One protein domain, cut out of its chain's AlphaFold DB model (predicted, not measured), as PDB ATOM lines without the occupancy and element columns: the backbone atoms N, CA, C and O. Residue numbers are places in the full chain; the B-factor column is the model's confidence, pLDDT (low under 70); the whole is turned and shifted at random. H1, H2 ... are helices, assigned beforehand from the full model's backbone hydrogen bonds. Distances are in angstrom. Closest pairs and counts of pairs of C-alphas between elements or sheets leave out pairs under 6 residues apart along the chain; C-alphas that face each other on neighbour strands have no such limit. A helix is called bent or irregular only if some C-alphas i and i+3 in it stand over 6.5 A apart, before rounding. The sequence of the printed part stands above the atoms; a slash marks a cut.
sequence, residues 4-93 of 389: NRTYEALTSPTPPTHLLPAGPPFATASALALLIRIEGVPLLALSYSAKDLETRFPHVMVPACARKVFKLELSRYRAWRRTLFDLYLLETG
ATOM      1  N   ASN A   4       8.971 106.611 599.972       88.81
ATOM      2  CA  ASN A   4      10.205 106.471 600.736       88.81
ATOM      3  C   ASN A   4       9.906 106.298 602.224       88.81
ATOM      4  O   ASN A   4      10.367 105.336 602.836       88.81
ATOM      5  N   ARG A   5       9.035 107.152 602.772       89.19
ATOM      6  CA  ARG A   5       8.595 107.052 604.168       89.19
ATOM      7  C   ARG A   5       7.945 105.701 604.472       89.19
ATOM      8  O   ARG A   5       8.224 105.093 605.504       89.19
ATOM      9  N   THR A   6       7.097 105.211 603.567       89.75
ATOM     10  CA  THR A   6       6.440 103.902 603.725       89.75
ATOM     11  C   THR A   6       7.459 102.761 603.699       89.75
ATOM     12  O   THR A   6       7.361 101.825 604.491       89.75
ATOM     13  N   TYR A   7       8.452 102.830 602.808       90.75
ATOM     14  CA  TYR A   7       9.522 101.836 602.723       90.75
ATOM     15  C   TYR A   7      10.375 101.804 603.995       90.75
ATOM     16  O   TYR A   7      10.535 100.736 604.582       90.75
ATOM     17  N   GLU A   8      10.843 102.963 604.468       91.06
ATOM     18  CA  GLU A   8      11.624 103.083 605.707       91.06
ATOM     19  C   GLU A   8      10.862 102.498 606.902       91.06
ATOM     20  O   GLU A   8      11.398 101.666 607.641       91.06
ATOM     21  N   ALA A   9       9.576 102.840 607.034       89.88
ATOM     22  CA  ALA A   9       8.710 102.322 608.087       89.88
ATOM     23  C   ALA A   9       8.566 100.790 608.046       89.88
ATOM     24  O   ALA A   9       8.564 100.145 609.093       89.88
ATOM     25  N   LEU A  10       8.473 100.192 606.853       90.31
ATOM     26  CA  LEU A  10       8.382  98.736 606.683       90.31
ATOM     27  C   LEU A  10       9.708  98.009 606.942       90.31
ATOM     28  O   LEU A  10       9.688  96.837 607.315       90.31
ATOM     29  N   THR A  11      10.843  98.681 606.744       90.12
ATOM     30  CA  THR A  11      12.185  98.132 607.018       90.12
ATOM     31  C   THR A  11      12.650  98.321 608.463       90.12
ATOM     32  O   THR A  11      13.682  97.774 608.848       90.12
ATOM     33  N   SER A  12      11.893  99.069 609.272       89.75
ATOM     34  CA  SER A  12      12.143  99.232 610.706       89.75
ATOM     35  C   SER A  12      12.115  97.879 611.440       89.75
ATOM     36  O   SER A  12      11.303  97.019 611.088       89.75
ATOM     37  N   PRO A  13      12.913  97.687 612.513       87.62
ATOM     38  CA  PRO A  13      12.789  96.528 613.406       87.62
ATOM     39  C   PRO A  13      11.376  96.357 613.983       87.62
ATOM     40  O   PRO A  13      10.968  95.246 614.317       87.62
ATOM     41  N   THR A  14      10.624  97.457 614.084       89.38
ATOM     42  CA  THR A  14       9.239  97.504 614.565       89.38
ATOM     43  C   THR A  14       8.333  98.198 613.538       89.38
ATOM     44  O   THR A  14       8.017  99.383 613.679       89.38
ATOM     45  N   PRO A  15       7.901  97.491 612.476       91.00
ATOM     46  CA  PRO A  15       7.028  98.073 611.463       91.00
ATOM     47  C   PRO A  15       5.682  98.522 612.058       91.00
ATOM     48  O   PRO A  15       5.136  97.825 612.923       91.00
ATOM     49  N   PRO A  16       5.096  99.642 611.592       91.69
ATOM     50  CA  PRO A  16       3.813 100.118 612.093       91.69
ATOM     51  C   PRO A  16       2.702  99.077 611.938       91.69
ATOM     52  O   PRO A  16       2.479  98.535 610.852       91.69
ATOM     53  N   THR A  17       1.945  98.853 613.012       90.56
ATOM     54  CA  THR A  17       0.891  97.827 613.066       90.56
ATOM     55  C   THR A  17      -0.195  98.023 612.007       90.56
ATOM     56  O   THR A  17      -0.705  97.041 611.472       90.56
ATOM     57  N   HIS A  18      -0.506  99.271 611.647       90.94
ATOM     58  CA  HIS A  18      -1.515  99.592 610.634       90.94
ATOM     59  C   HIS A  18      -1.114  99.189 609.202       90.94
ATOM     60  O   HIS A  18      -1.996  99.063 608.359       90.94
ATOM     61  N   LEU A  19       0.174  98.944 608.915       92.06
ATOM     62  CA  LEU A  19       0.653  98.507 607.592       92.06
ATOM     63  C   LEU A  19       0.710  96.979 607.444       92.06
ATOM     64  O   LEU A  19       0.678  96.459 606.327       92.06
ATOM     65  N   LEU A  20       0.755  96.247 608.561       90.44
ATOM     66  CA  LEU A  20       0.842  94.783 608.583       90.44
ATOM     67  C   LEU A  20      -0.297  94.056 607.835       90.44
ATOM     68  O   LEU A  20      -0.026  93.001 607.254       90.44
ATOM     69  N   PRO A  21      -1.543  94.576 607.760       90.75
ATOM     70  CA  PRO A  21      -2.603  93.947 606.971       90.75
ATOM     71  C   PRO A  21      -2.293  93.796 605.470       90.75
ATOM     72  O   PRO A  21      -2.883  92.934 604.814       90.75
ATOM     73  N   ALA A  22      -1.371  94.592 604.904       90.12
ATOM     74  CA  ALA A  22      -0.952  94.454 603.504       90.12
ATOM     75  C   ALA A  22      -0.108  93.191 603.243       90.12
ATOM     76  O   ALA A  22      -0.030  92.729 602.101       90.12
ATOM     77  N   GLY A  23       0.500  92.610 604.281       91.25
ATOM     78  CA  GLY A  23       1.310  91.397 604.201       91.25
ATOM     79  C   GLY A  23       2.588  91.469 605.044       91.25
ATOM     80  O   GLY A  23       2.821  92.459 605.738       91.25
ATOM     81  N   PRO A  24       3.439  90.427 604.980       91.75
ATOM     82  CA  PRO A  24       4.705  90.402 605.708       91.75
ATOM     83  C   PRO A  24       5.589  91.608 605.341       91.75
ATOM     84  O   PRO A  24       5.735  91.870 604.142       91.75
ATOM     85  N   PRO A  25       6.237  92.285 606.313       91.44
ATOM     86  CA  PRO A  25       7.050  93.483 606.068       91.44
ATOM     87  C   PRO A  25       8.099  93.314 604.964       91.44
ATOM     88  O   PRO A  25       8.250  94.168 604.098       91.44
ATOM     89  N   PHE A  26       8.772  92.160 604.923       90.81
ATOM     90  CA  PHE A  26       9.735  91.851 603.865       90.81
ATOM     91  C   PHE A  26       9.093  91.819 602.467       90.81
ATOM     92  O   PHE A  26       9.657  92.334 601.501       90.81
ATOM     93  N   ALA A  27       7.900  91.229 602.344       91.75
ATOM     94  CA  ALA A  27       7.199  91.108 601.069       91.75
ATOM     95  C   ALA A  27       6.652  92.461 600.589       91.75
ATOM     96  O   ALA A  27       6.727  92.769 599.398       91.75
ATOM     97  N   THR A  28       6.132  93.284 601.503       93.00
ATOM     98  CA  THR A  28       5.636  94.632 601.196       93.00
ATOM     99  C   THR A  28       6.784  95.587 600.857       93.00
ATOM    100  O   THR A  28       6.703  96.276 599.840       93.00
ATOM    101  N   ALA A  29       7.898  95.552 601.597       91.56
ATOM    102  CA  ALA A  29       9.111  96.307 601.269       91.56
ATOM    103  C   ALA A  29       9.700  95.880 599.912       91.56
ATOM    104  O   ALA A  29      10.031  96.727 599.083       91.56
ATOM    105  N   SER A  30       9.738  94.574 599.622       92.62
ATOM    106  CA  SER A  30      10.167  94.054 598.315       92.62
ATOM    107  C   SER A  30       9.271  94.543 597.171       92.62
ATOM    108  O   SER A  30       9.761  94.828 596.077       92.62
ATOM    109  N   ALA A  31       7.960  94.676 597.401       93.38
ATOM    110  CA  ALA A  31       7.039  95.217 596.405       93.38
ATOM    111  C   ALA A  31       7.323  96.698 596.093       93.38
ATOM    112  O   ALA A  31       7.267  97.083 594.923       93.38
ATOM    113  N   LEU A  32       7.678  97.502 597.102       92.19
ATOM    114  CA  LEU A  32       8.116  98.890 596.912       92.19
ATOM    115  C   LEU A  32       9.496  98.967 596.236       92.19
ATOM    116  O   LEU A  32       9.689  99.774 595.334       92.19
ATOM    117  N   ALA A  33      10.434  98.076 596.566       90.00
ATOM    118  CA  ALA A  33      11.727  98.005 595.880       90.00
ATOM    119  C   ALA A  33      11.578  97.645 594.387       90.00
ATOM    120  O   ALA A  33      12.286  98.176 593.530       90.00
ATOM    121  N   LEU A  34      10.611  96.788 594.038       92.12
ATOM    122  CA  LEU A  34      10.271  96.511 592.640       92.12
ATOM    123  C   LEU A  34       9.737  97.748 591.904       92.12
ATOM    124  O   LEU A  34       9.996  97.879 590.709       92.12
ATOM    125  N   LEU A  35       9.047  98.661 592.595       91.19
ATOM    126  CA  LEU A  35       8.558  99.911 592.007       91.19
ATOM    127  C   LEU A  35       9.718 100.799 591.524       91.19
ATOM    128  O   LEU A  35       9.638 101.331 590.420       91.19
ATOM    129  N   ILE A  36      10.832 100.857 592.270       87.94
ATOM    130  CA  ILE A  36      12.082 101.533 591.852       87.94
ATOM    131  C   ILE A  36      12.545 100.993 590.502       87.94
ATOM    132  O   ILE A  36      12.876 101.740 589.586       87.94
ATOM    133  N   ARG A  37      12.558  99.665 590.367       88.69
ATOM    134  CA  ARG A  37      13.065  98.986 589.172       88.69
ATOM    135  C   ARG A  37      12.160  99.189 587.954       88.69
ATOM    136  O   ARG A  37      12.642  99.125 586.827       88.69
ATOM    137  N   ILE A  38      10.866  99.400 588.186       92.31
ATOM    138  CA  ILE A  38       9.859  99.654 587.149       92.31
ATOM    139  C   ILE A  38       9.920 101.105 586.669       92.31
ATOM    140  O   ILE A  38       9.871 101.344 585.464       92.31
ATOM    141  N   GLU A  39      10.040 102.058 587.591       89.88
ATOM    142  CA  GLU A  39      10.036 103.487 587.259       89.88
ATOM    143  C   GLU A  39      11.424 104.029 586.906       89.88
ATOM    144  O   GLU A  39      11.534 105.052 586.239       89.88
ATOM    145  N   GLY A  40      12.493 103.334 587.304       85.75
ATOM    146  CA  GLY A  40      13.868 103.743 587.019       85.75
ATOM    147  C   GLY A  40      14.316 104.981 587.798       85.75
ATOM    148  O   GLY A  40      15.290 105.615 587.403       85.75
ATOM    149  N   VAL A  41      13.621 105.324 588.888       86.38
ATOM    150  CA  VAL A  41      13.924 106.477 589.747       86.38
ATOM    151  C   VAL A  41      13.982 106.061 591.225       86.38
ATOM    152  O   VAL A  41      13.288 105.116 591.613       86.38
ATOM    153  N   PRO A  42      14.795 106.731 592.067       85.25
ATOM    154  CA  PRO A  42      14.887 106.431 593.501       85.25
ATOM    155  C   PRO A  42      13.554 106.616 594.251       85.25
ATOM    156  O   PRO A  42      12.746 107.459 593.866       85.25
ATOM    157  N   LEU A  43      13.350 105.893 595.367       81.75
ATOM    158  CA  LEU A  43      12.109 105.962 596.174       81.75
ATOM    159  C   LEU A  43      11.763 107.385 596.623       81.75
ATOM    160  O   LEU A  43      10.600 107.765 596.579       81.75
ATOM    161  N   LEU A  44      12.771 108.172 597.014       83.44
ATOM    162  CA  LEU A  44      12.619 109.568 597.448       83.44
ATOM    163  C   LEU A  44      12.027 110.493 596.372       83.44
ATOM    164  O   LEU A  44      11.501 111.550 596.700       83.44
ATOM    165  N   ALA A  45      12.101 110.103 595.096       82.94
ATOM    166  CA  ALA A  45      11.516 110.843 593.981       82.94
ATOM    167  C   ALA A  45      10.111 110.335 593.598       82.94
ATOM    168  O   ALA A  45       9.481 110.898 592.704       82.94
ATOM    169  N   LEU A  46       9.616 109.268 594.239       86.12
ATOM    170  CA  LEU A  46       8.322 108.669 593.934       86.12
ATOM    171  C   LEU A  46       7.245 109.163 594.900       86.12
ATOM    172  O   LEU A  46       7.222 108.819 596.081       86.12
ATOM    173  N   SER A  47       6.280 109.889 594.349       85.81
ATOM    174  CA  SER A  47       5.010 110.190 594.999       85.81
ATOM    175  C   SER A  47       3.888 109.915 594.014       85.81
ATOM    176  O   SER A  47       3.997 110.238 592.831       85.81
ATOM    177  N   TYR A  48       2.816 109.298 594.500       86.69
ATOM    178  CA  TYR A  48       1.647 109.009 593.683       86.69
ATOM    179  C   TYR A  48       0.373 109.531 594.329       86.69
ATOM    180  O   TYR A  48       0.135 109.311 595.526       86.69
ATOM    181  N   SER A  49      -0.477 110.142 593.499       88.75
ATOM    182  CA  SER A  49      -1.904 110.267 593.775       88.75
ATOM    183  C   SER A  49      -2.650 108.972 593.417       88.75
ATOM    184  O   SER A  49      -2.131 108.093 592.722       88.75
ATOM    185  N   ALA A  50      -3.906 108.871 593.855       87.62
ATOM    186  CA  ALA A  50      -4.794 107.754 593.537       87.62
ATOM    187  C   ALA A  50      -4.944 107.556 592.016       87.62
ATOM    188  O   ALA A  50      -4.835 106.442 591.504       87.62
ATOM    189  N   LYS A  51      -5.136 108.665 591.288       88.44
ATOM    190  CA  LYS A  51      -5.325 108.675 589.833       88.44
ATOM    191  C   LYS A  51      -4.062 108.237 589.092       88.44
ATOM    192  O   LYS A  51      -4.162 107.519 588.093       88.44
ATOM    193  N   ASP A  52      -2.895 108.644 589.586       90.62
ATOM    194  CA  ASP A  52      -1.615 108.300 588.968       90.62
ATOM    195  C   ASP A  52      -1.337 106.803 589.091       90.62
ATOM    196  O   ASP A  52      -0.995 106.170 588.094       90.62
ATOM    197  N   LEU A  53      -1.563 106.213 590.275       91.25
ATOM    198  CA  LEU A  53      -1.382 104.773 590.488       91.25
ATOM    199  C   LEU A  53      -2.238 103.932 589.545       91.25
ATOM    200  O   LEU A  53      -1.726 102.998 588.932       91.25
ATOM    201  N   GLU A  54      -3.522 104.254 589.412       90.88
ATOM    202  CA  GLU A  54      -4.425 103.485 588.552       90.88
ATOM    203  C   GLU A  54      -4.071 103.610 587.072       90.88
ATOM    204  O   GLU A  54      -4.067 102.618 586.342       90.88
ATOM    205  N   THR A  55      -3.744 104.824 586.632       92.00
ATOM    206  CA  THR A  55      -3.388 105.088 585.234       92.00
ATOM    207  C   THR A  55      -2.064 104.417 584.875       92.00
ATOM    208  O   THR A  55      -1.929 103.826 583.803       92.00
ATOM    209  N   ARG A  56      -1.083 104.486 585.780       92.44
ATOM    210  CA  ARG A  56       0.252 103.918 585.580       92.44
ATOM    211  C   ARG A  56       0.251 102.396 585.693       92.44
ATOM    212  O   ARG A  56       0.965 101.728 584.944       92.44
ATOM    213  N   PHE A  57      -0.570 101.850 586.590       94.44
ATOM    214  CA  PHE A  57      -0.643 100.424 586.897       94.44
ATOM    215  C   PHE A  57      -2.079  99.879 586.764       94.44
ATOM    216  O   PHE A  57      -2.708  99.520 587.766       94.44
ATOM    217  N   PRO A  58      -2.594  99.746 585.526       93.44
ATOM    218  CA  PRO A  58      -3.954  99.273 585.281       93.44
ATOM    219  C   PRO A  58      -4.126  97.785 585.613       93.44
ATOM    220  O   PRO A  58      -3.295  96.951 585.272       93.44
ATOM    221  N   HIS A  59      -5.264  97.395 586.190       92.56
ATOM    222  CA  HIS A  59      -5.522  95.999 586.591       92.56
ATOM    223  C   HIS A  59      -5.609  94.986 585.422       92.56
ATOM    224  O   HIS A  59      -5.393  93.777 585.596       92.56
ATOM    225  N   VAL A  60      -5.983  95.453 584.229       93.19
ATOM    226  CA  VAL A  60      -6.362  94.596 583.090       93.19
ATOM    227  C   VAL A  60      -5.182  94.108 582.250       93.19
ATOM    228  O   VAL A  60      -5.327  93.110 581.552       93.19
ATOM    229  N   MET A  61      -4.020  94.759 582.328       94.62
ATOM    230  CA  MET A  61      -2.855  94.435 581.499       94.62
ATOM    231  C   MET A  61      -1.543  94.769 582.208       94.62
ATOM    232  O   MET A  61      -1.522  95.607 583.102       94.62
ATOM    233  N   VAL A  62      -0.433  94.170 581.765       96.25
ATOM    234  CA  VAL A  62       0.905  94.583 582.219       96.25
ATOM    235  C   VAL A  62       1.341  95.833 581.431       96.25
ATOM    236  O   VAL A  62       1.570  95.732 580.213       96.25
ATOM    237  N   PRO A  63       1.463  97.009 582.079       95.81
ATOM    238  CA  PRO A  63       1.837  98.248 581.406       95.81
ATOM    239  C   PRO A  63       3.288  98.187 580.927       95.81
ATOM    240  O   PRO A  63       4.113  97.481 581.508       95.81
ATOM    241  N   ALA A  64       3.612  98.946 579.878       94.44
ATOM    242  CA  ALA A  64       4.922  98.902 579.228       94.44
ATOM    243  C   ALA A  64       6.098  99.102 580.205       94.44
ATOM    244  O   ALA A  64       7.075  98.358 580.126       94.44
ATOM    245  N   CYS A  65       5.968 100.023 581.169       92.44
ATOM    246  CA  CYS A  65       6.980 100.263 582.205       92.44
ATOM    247  C   CYS A  65       7.276  99.010 583.050       92.44
ATOM    248  O   CYS A  65       8.425  98.739 583.386       92.44
ATOM    249  N   ALA A  66       6.266  98.185 583.328       95.12
ATOM    250  CA  ALA A  66       6.385  97.028 584.210       95.12
ATOM    251  C   ALA A  66       6.780  95.727 583.477       95.12
ATOM    252  O   ALA A  66       7.134  94.733 584.119       95.12
ATOM    253  N   ARG A  67       6.780  95.718 582.134       94.69
ATOM    254  CA  ARG A  67       7.098  94.522 581.325       94.69
ATOM    255  C   ARG A  67       8.536  94.041 581.491       94.69
ATOM    256  O   ARG A  67       8.785  92.848 581.378       94.69
ATOM    257  N   LYS A  68       9.485  94.920 581.824       92.62
ATOM    258  CA  LYS A  68      10.869  94.498 582.117       92.62
ATOM    259  C   LYS A  68      10.960  93.592 583.354       92.62
ATOM    260  O   LYS A  68      11.865  92.771 583.439       92.62
ATOM    261  N   VAL A  69      10.018  93.721 584.294       94.06
ATOM    262  CA  VAL A  69      10.000  92.966 585.557       94.06
ATOM    263  C   VAL A  69       9.053  91.770 585.495       94.06
ATOM    264  O   VAL A  69       9.412  90.672 585.931       94.06
ATOM    265  N   PHE A  70       7.848  91.976 584.959       95.44
ATOM    266  CA  PHE A  70       6.785  90.965 584.938       95.44
ATOM    267  C   PHE A  70       6.582  90.313 583.571       95.44
ATOM    268  O   PHE A  70       5.744  89.427 583.449       95.44
ATOM    269  N   LYS A  71       7.316  90.732 582.533       93.12
ATOM    270  CA  LYS A  71       7.080  90.301 581.148       93.12
ATOM    271  C   LYS A  71       5.610  90.545 580.782       93.12
ATOM    272  O   LYS A  71       5.133  91.670 580.903       93.12
ATOM    273  N   LEU A  72       4.888  89.504 580.379       92.81
ATOM    274  CA  LEU A  72       3.442  89.524 580.141       92.81
ATOM    275  C   LEU A  72       2.677  88.676 581.180       92.81
ATOM    276  O   LEU A  72       1.519  88.327 580.971       92.81
ATOM    277  N   GLU A  73       3.308  88.349 582.315       96.44
ATOM    278  CA  GLU A  73       2.723  87.530 583.383       96.44
ATOM    279  C   GLU A  73       1.726  88.344 584.224       96.44
ATOM    280  O   GLU A  73       2.048  88.910 585.274       96.44
ATOM    281  N   LEU A  74       0.476  88.391 583.762       95.75
ATOM    282  CA  LEU A  74      -0.583  89.192 584.382       95.75
ATOM    283  C   LEU A  74      -0.893  88.782 585.830       95.75
ATOM    284  O   LEU A  74      -1.197  89.638 586.657       95.75
ATOM    285  N   SER A  75      -0.801  87.492 586.161       96.06
ATOM    286  CA  SER A  75      -1.048  86.979 587.517       96.06
ATOM    287  C   SER A  75      -0.049  87.539 588.534       96.06
ATOM    288  O   SER A  75      -0.449  88.085 589.563       96.06
ATOM    289  N   ARG A  76       1.249  87.472 588.220       95.50
ATOM    290  CA  ARG A  76       2.330  87.992 589.064       95.50
ATOM    291  C   ARG A  76       2.266  89.513 589.184       95.50
ATOM    292  O   ARG A  76       2.401  90.048 590.283       95.50
ATOM    293  N   TYR A  77       1.980  90.196 588.078       96.81
ATOM    294  CA  TYR A  77       1.742  91.636 588.078       96.81
ATOM    295  C   TYR A  77       0.558  92.030 588.976       96.81
ATOM    296  O   TYR A  77       0.692  92.928 589.803       96.81
ATOM    297  N   ARG A  78      -0.588  91.338 588.880       95.19
ATOM    298  CA  ARG A  78      -1.767  91.610 589.722       95.19
ATOM    299  C   ARG A  78      -1.489  91.373 591.202       95.19
ATOM    300  O   ARG A  78      -1.972  92.145 592.027       95.19
ATOM    301  N   ALA A  79      -0.702  90.351 591.541       93.62
ATOM    302  CA  ALA A  79      -0.285  90.101 592.918       93.62
ATOM    303  C   ALA A  79       0.555  91.262 593.475       93.62
ATOM    304  O   ALA A  79       0.256  91.757 594.560       93.62
ATOM    305  N   TRP A  80       1.534  91.748 592.706       95.81
ATOM    306  CA  TRP A  80       2.328  92.927 593.068       95.81
ATOM    307  C   TRP A  80       1.478  94.205 593.155       95.81
ATOM    308  O   TRP A  80       1.517  94.900 594.170       95.81
ATOM    309  N   ARG A  81       0.648  94.481 592.135       94.81
ATOM    310  CA  ARG A  81      -0.267  95.635 592.102       94.81
ATOM    311  C   ARG A  81      -1.182  95.630 593.321       94.81
ATOM    312  O   ARG A  81      -1.420  96.674 593.917       94.81
ATOM    313  N   ARG A  82      -1.700  94.460 593.712       94.00
ATOM    314  CA  ARG A  82      -2.541  94.325 594.905       94.00
ATOM    315  C   ARG A  82      -1.810  94.841 596.142       94.00
ATOM    316  O   ARG A  82      -2.384  95.691 596.811       94.00
ATOM    317  N   THR A  83      -0.576  94.395 596.384       94.94
ATOM    318  CA  THR A  83       0.240  94.833 597.528       94.94
ATOM    319  C   THR A  83       0.479  96.343 597.516       94.94
ATOM    320  O   THR A  83       0.294  96.996 598.537       94.94
ATOM    321  N   LEU A  84       0.822  96.917 596.359       94.62
ATOM    322  CA  LEU A  84       1.042  98.361 596.230       94.62
ATOM    323  C   LEU A  84      -0.214  99.173 596.582       94.62
ATOM    324  O   LEU A  84      -0.142 100.156 597.312       94.62
ATOM    325  N   PHE A  85      -1.375  98.741 596.092       95.25
ATOM    326  CA  PHE A  85      -2.646  99.419 596.351       95.25
ATOM    327  C   PHE A  85      -3.147  99.207 597.788       95.25
ATOM    328  O   PHE A  85      -3.868 100.051 598.310       95.25
ATOM    329  N   ASP A  86      -2.779  98.097 598.437       95.25
ATOM    330  CA  ASP A  86      -3.051  97.893 599.863       95.25
ATOM    331  C   ASP A  86      -2.274  98.883 600.714       95.25
ATOM    332  O   ASP A  86      -2.864  99.543 601.561       95.25
ATOM    333  N   LEU A  87      -0.972  99.022 600.450       94.25
ATOM    334  CA  LEU A  87      -0.130 100.003 601.129       94.25
ATOM    335  C   LEU A  87      -0.666 101.418 600.918       94.25
ATOM    336  O   LEU A  87      -0.793 102.164 601.882       94.25
ATOM    337  N   TYR A  88      -1.073 101.753 599.689       94.19
ATOM    338  CA  TYR A  88      -1.678 103.051 599.401       94.19
ATOM    339  C   TYR A  88      -2.924 103.319 600.249       94.19
ATOM    340  O   TYR A  88      -3.034 104.388 600.849       94.19
ATOM    341  N   LEU A  89      -3.848 102.357 600.326       94.69
ATOM    342  CA  LEU A  89      -5.062 102.495 601.128       94.69
ATOM    343  C   LEU A  89      -4.747 102.619 602.625       94.69
ATOM    344  O   LEU A  89      -5.339 103.459 603.294       94.69
ATOM    345  N   LEU A  90      -3.831 101.802 603.150       93.81
ATOM    346  CA  LEU A  90      -3.481 101.810 604.575       93.81
ATOM    347  C   LEU A  90      -2.760 103.096 604.998       93.81
ATOM    348  O   LEU A  90      -2.963 103.550 606.119       93.81
ATOM    349  N   GLU A  91      -1.945 103.680 604.120       91.81
ATOM    350  CA  GLU A  91      -1.170 104.887 604.428       91.81
ATOM    351  C   GLU A  91      -1.996 106.166 604.233       91.81
ATOM    352  O   GLU A  91      -1.946 107.075 605.053       91.81
ATOM    353  N   THR A  92      -2.817 106.220 603.178       90.38
ATOM    354  CA  THR A  92      -3.550 107.445 602.806       90.38
ATOM    355  C   THR A  92      -5.023 107.455 603.220       90.38
ATOM    356  O   THR A  92      -5.698 108.472 603.064       90.38
ATOM    357  N   GLY A  93      -5.569 106.314 603.650       89.31
ATOM    358  CA  GLY A  93      -7.005 106.142 603.897       89.31
ATOM    359  C   GLY A  93      -7.886 106.263 602.645       89.31
ATOM    360  O   GLY A  93      -9.110 106.325 602.759       89.31
TER     361      GLY A  93
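What this domain is: This is residues 4 to 93 of the 389 residues of an uncharacterized protein of Citreimonas salinaria (UniProt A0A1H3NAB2). Two long helices, H6 and H3, cross as an X in the core, with short helices round them: H1 and H2 towards one end of the longest axis, H5 towards the other, and H4 off to one side, near H6. The printed part has 90 residues with six named helices, in chain order H1 to H6, and no named strand; the class is all helix. It is compact, with a radius of gyration of the C-alphas of 12.6 A and spans of 36 by 25 by 22 A.

How they stand to each other: H6, residues 74 to 92, touches the hub H3, residues 25 to 39, about perpendicular at 72 degrees, only just beyond steep; the closest C-alphas, of Ala 31 and Trp 80, are 6.2 A apart. H2, residues 17 to 22, touches residues 83 to 91 of H6 alone, at a shallow tilt of 22 degrees, opposite ways, with the C-alphas of Ala 22 and Asp 86 closest at 5.4 A. H1, residues 4 to 11, touches H3, the C-alphas of Leu 10 and Pro 25 closest at 5.5 A. H5, residues 64 to 70, touches residues 34 to 39 of H3 alone, the C-alphas of Ile 38 and Ala 66 closest at 5.3 A. H4, residues 50 to 56, touches no helix but is near H6. Each O i to N i+4 pair is within hydrogen-bond range in H1, H4 and H6; H3 has 10 of 11, H2 0 of 2 with 2 of 3 O i to N i+3 pairs, and H5 1 of 3 with 2 of 4.

Where its parts are: H1 begins at C-alpha 4 (10.205, 106.471, 600.736), and H6, 26.1 A long, ends at C-alpha 92 (-3.550, 107.445, 602.806). H3 is 21.5 A long. H2 and H5 are only just irregular: C-alphas 18 and 21 are 6.8 A apart, 65 and 68 7.0 A.

The domain as a whole: The two C-alphas farthest apart, of Pro 13 and Val 60, are 35.9 A apart. The printed part has no cut, no link is long, and no printed residue is under pLDDT 70.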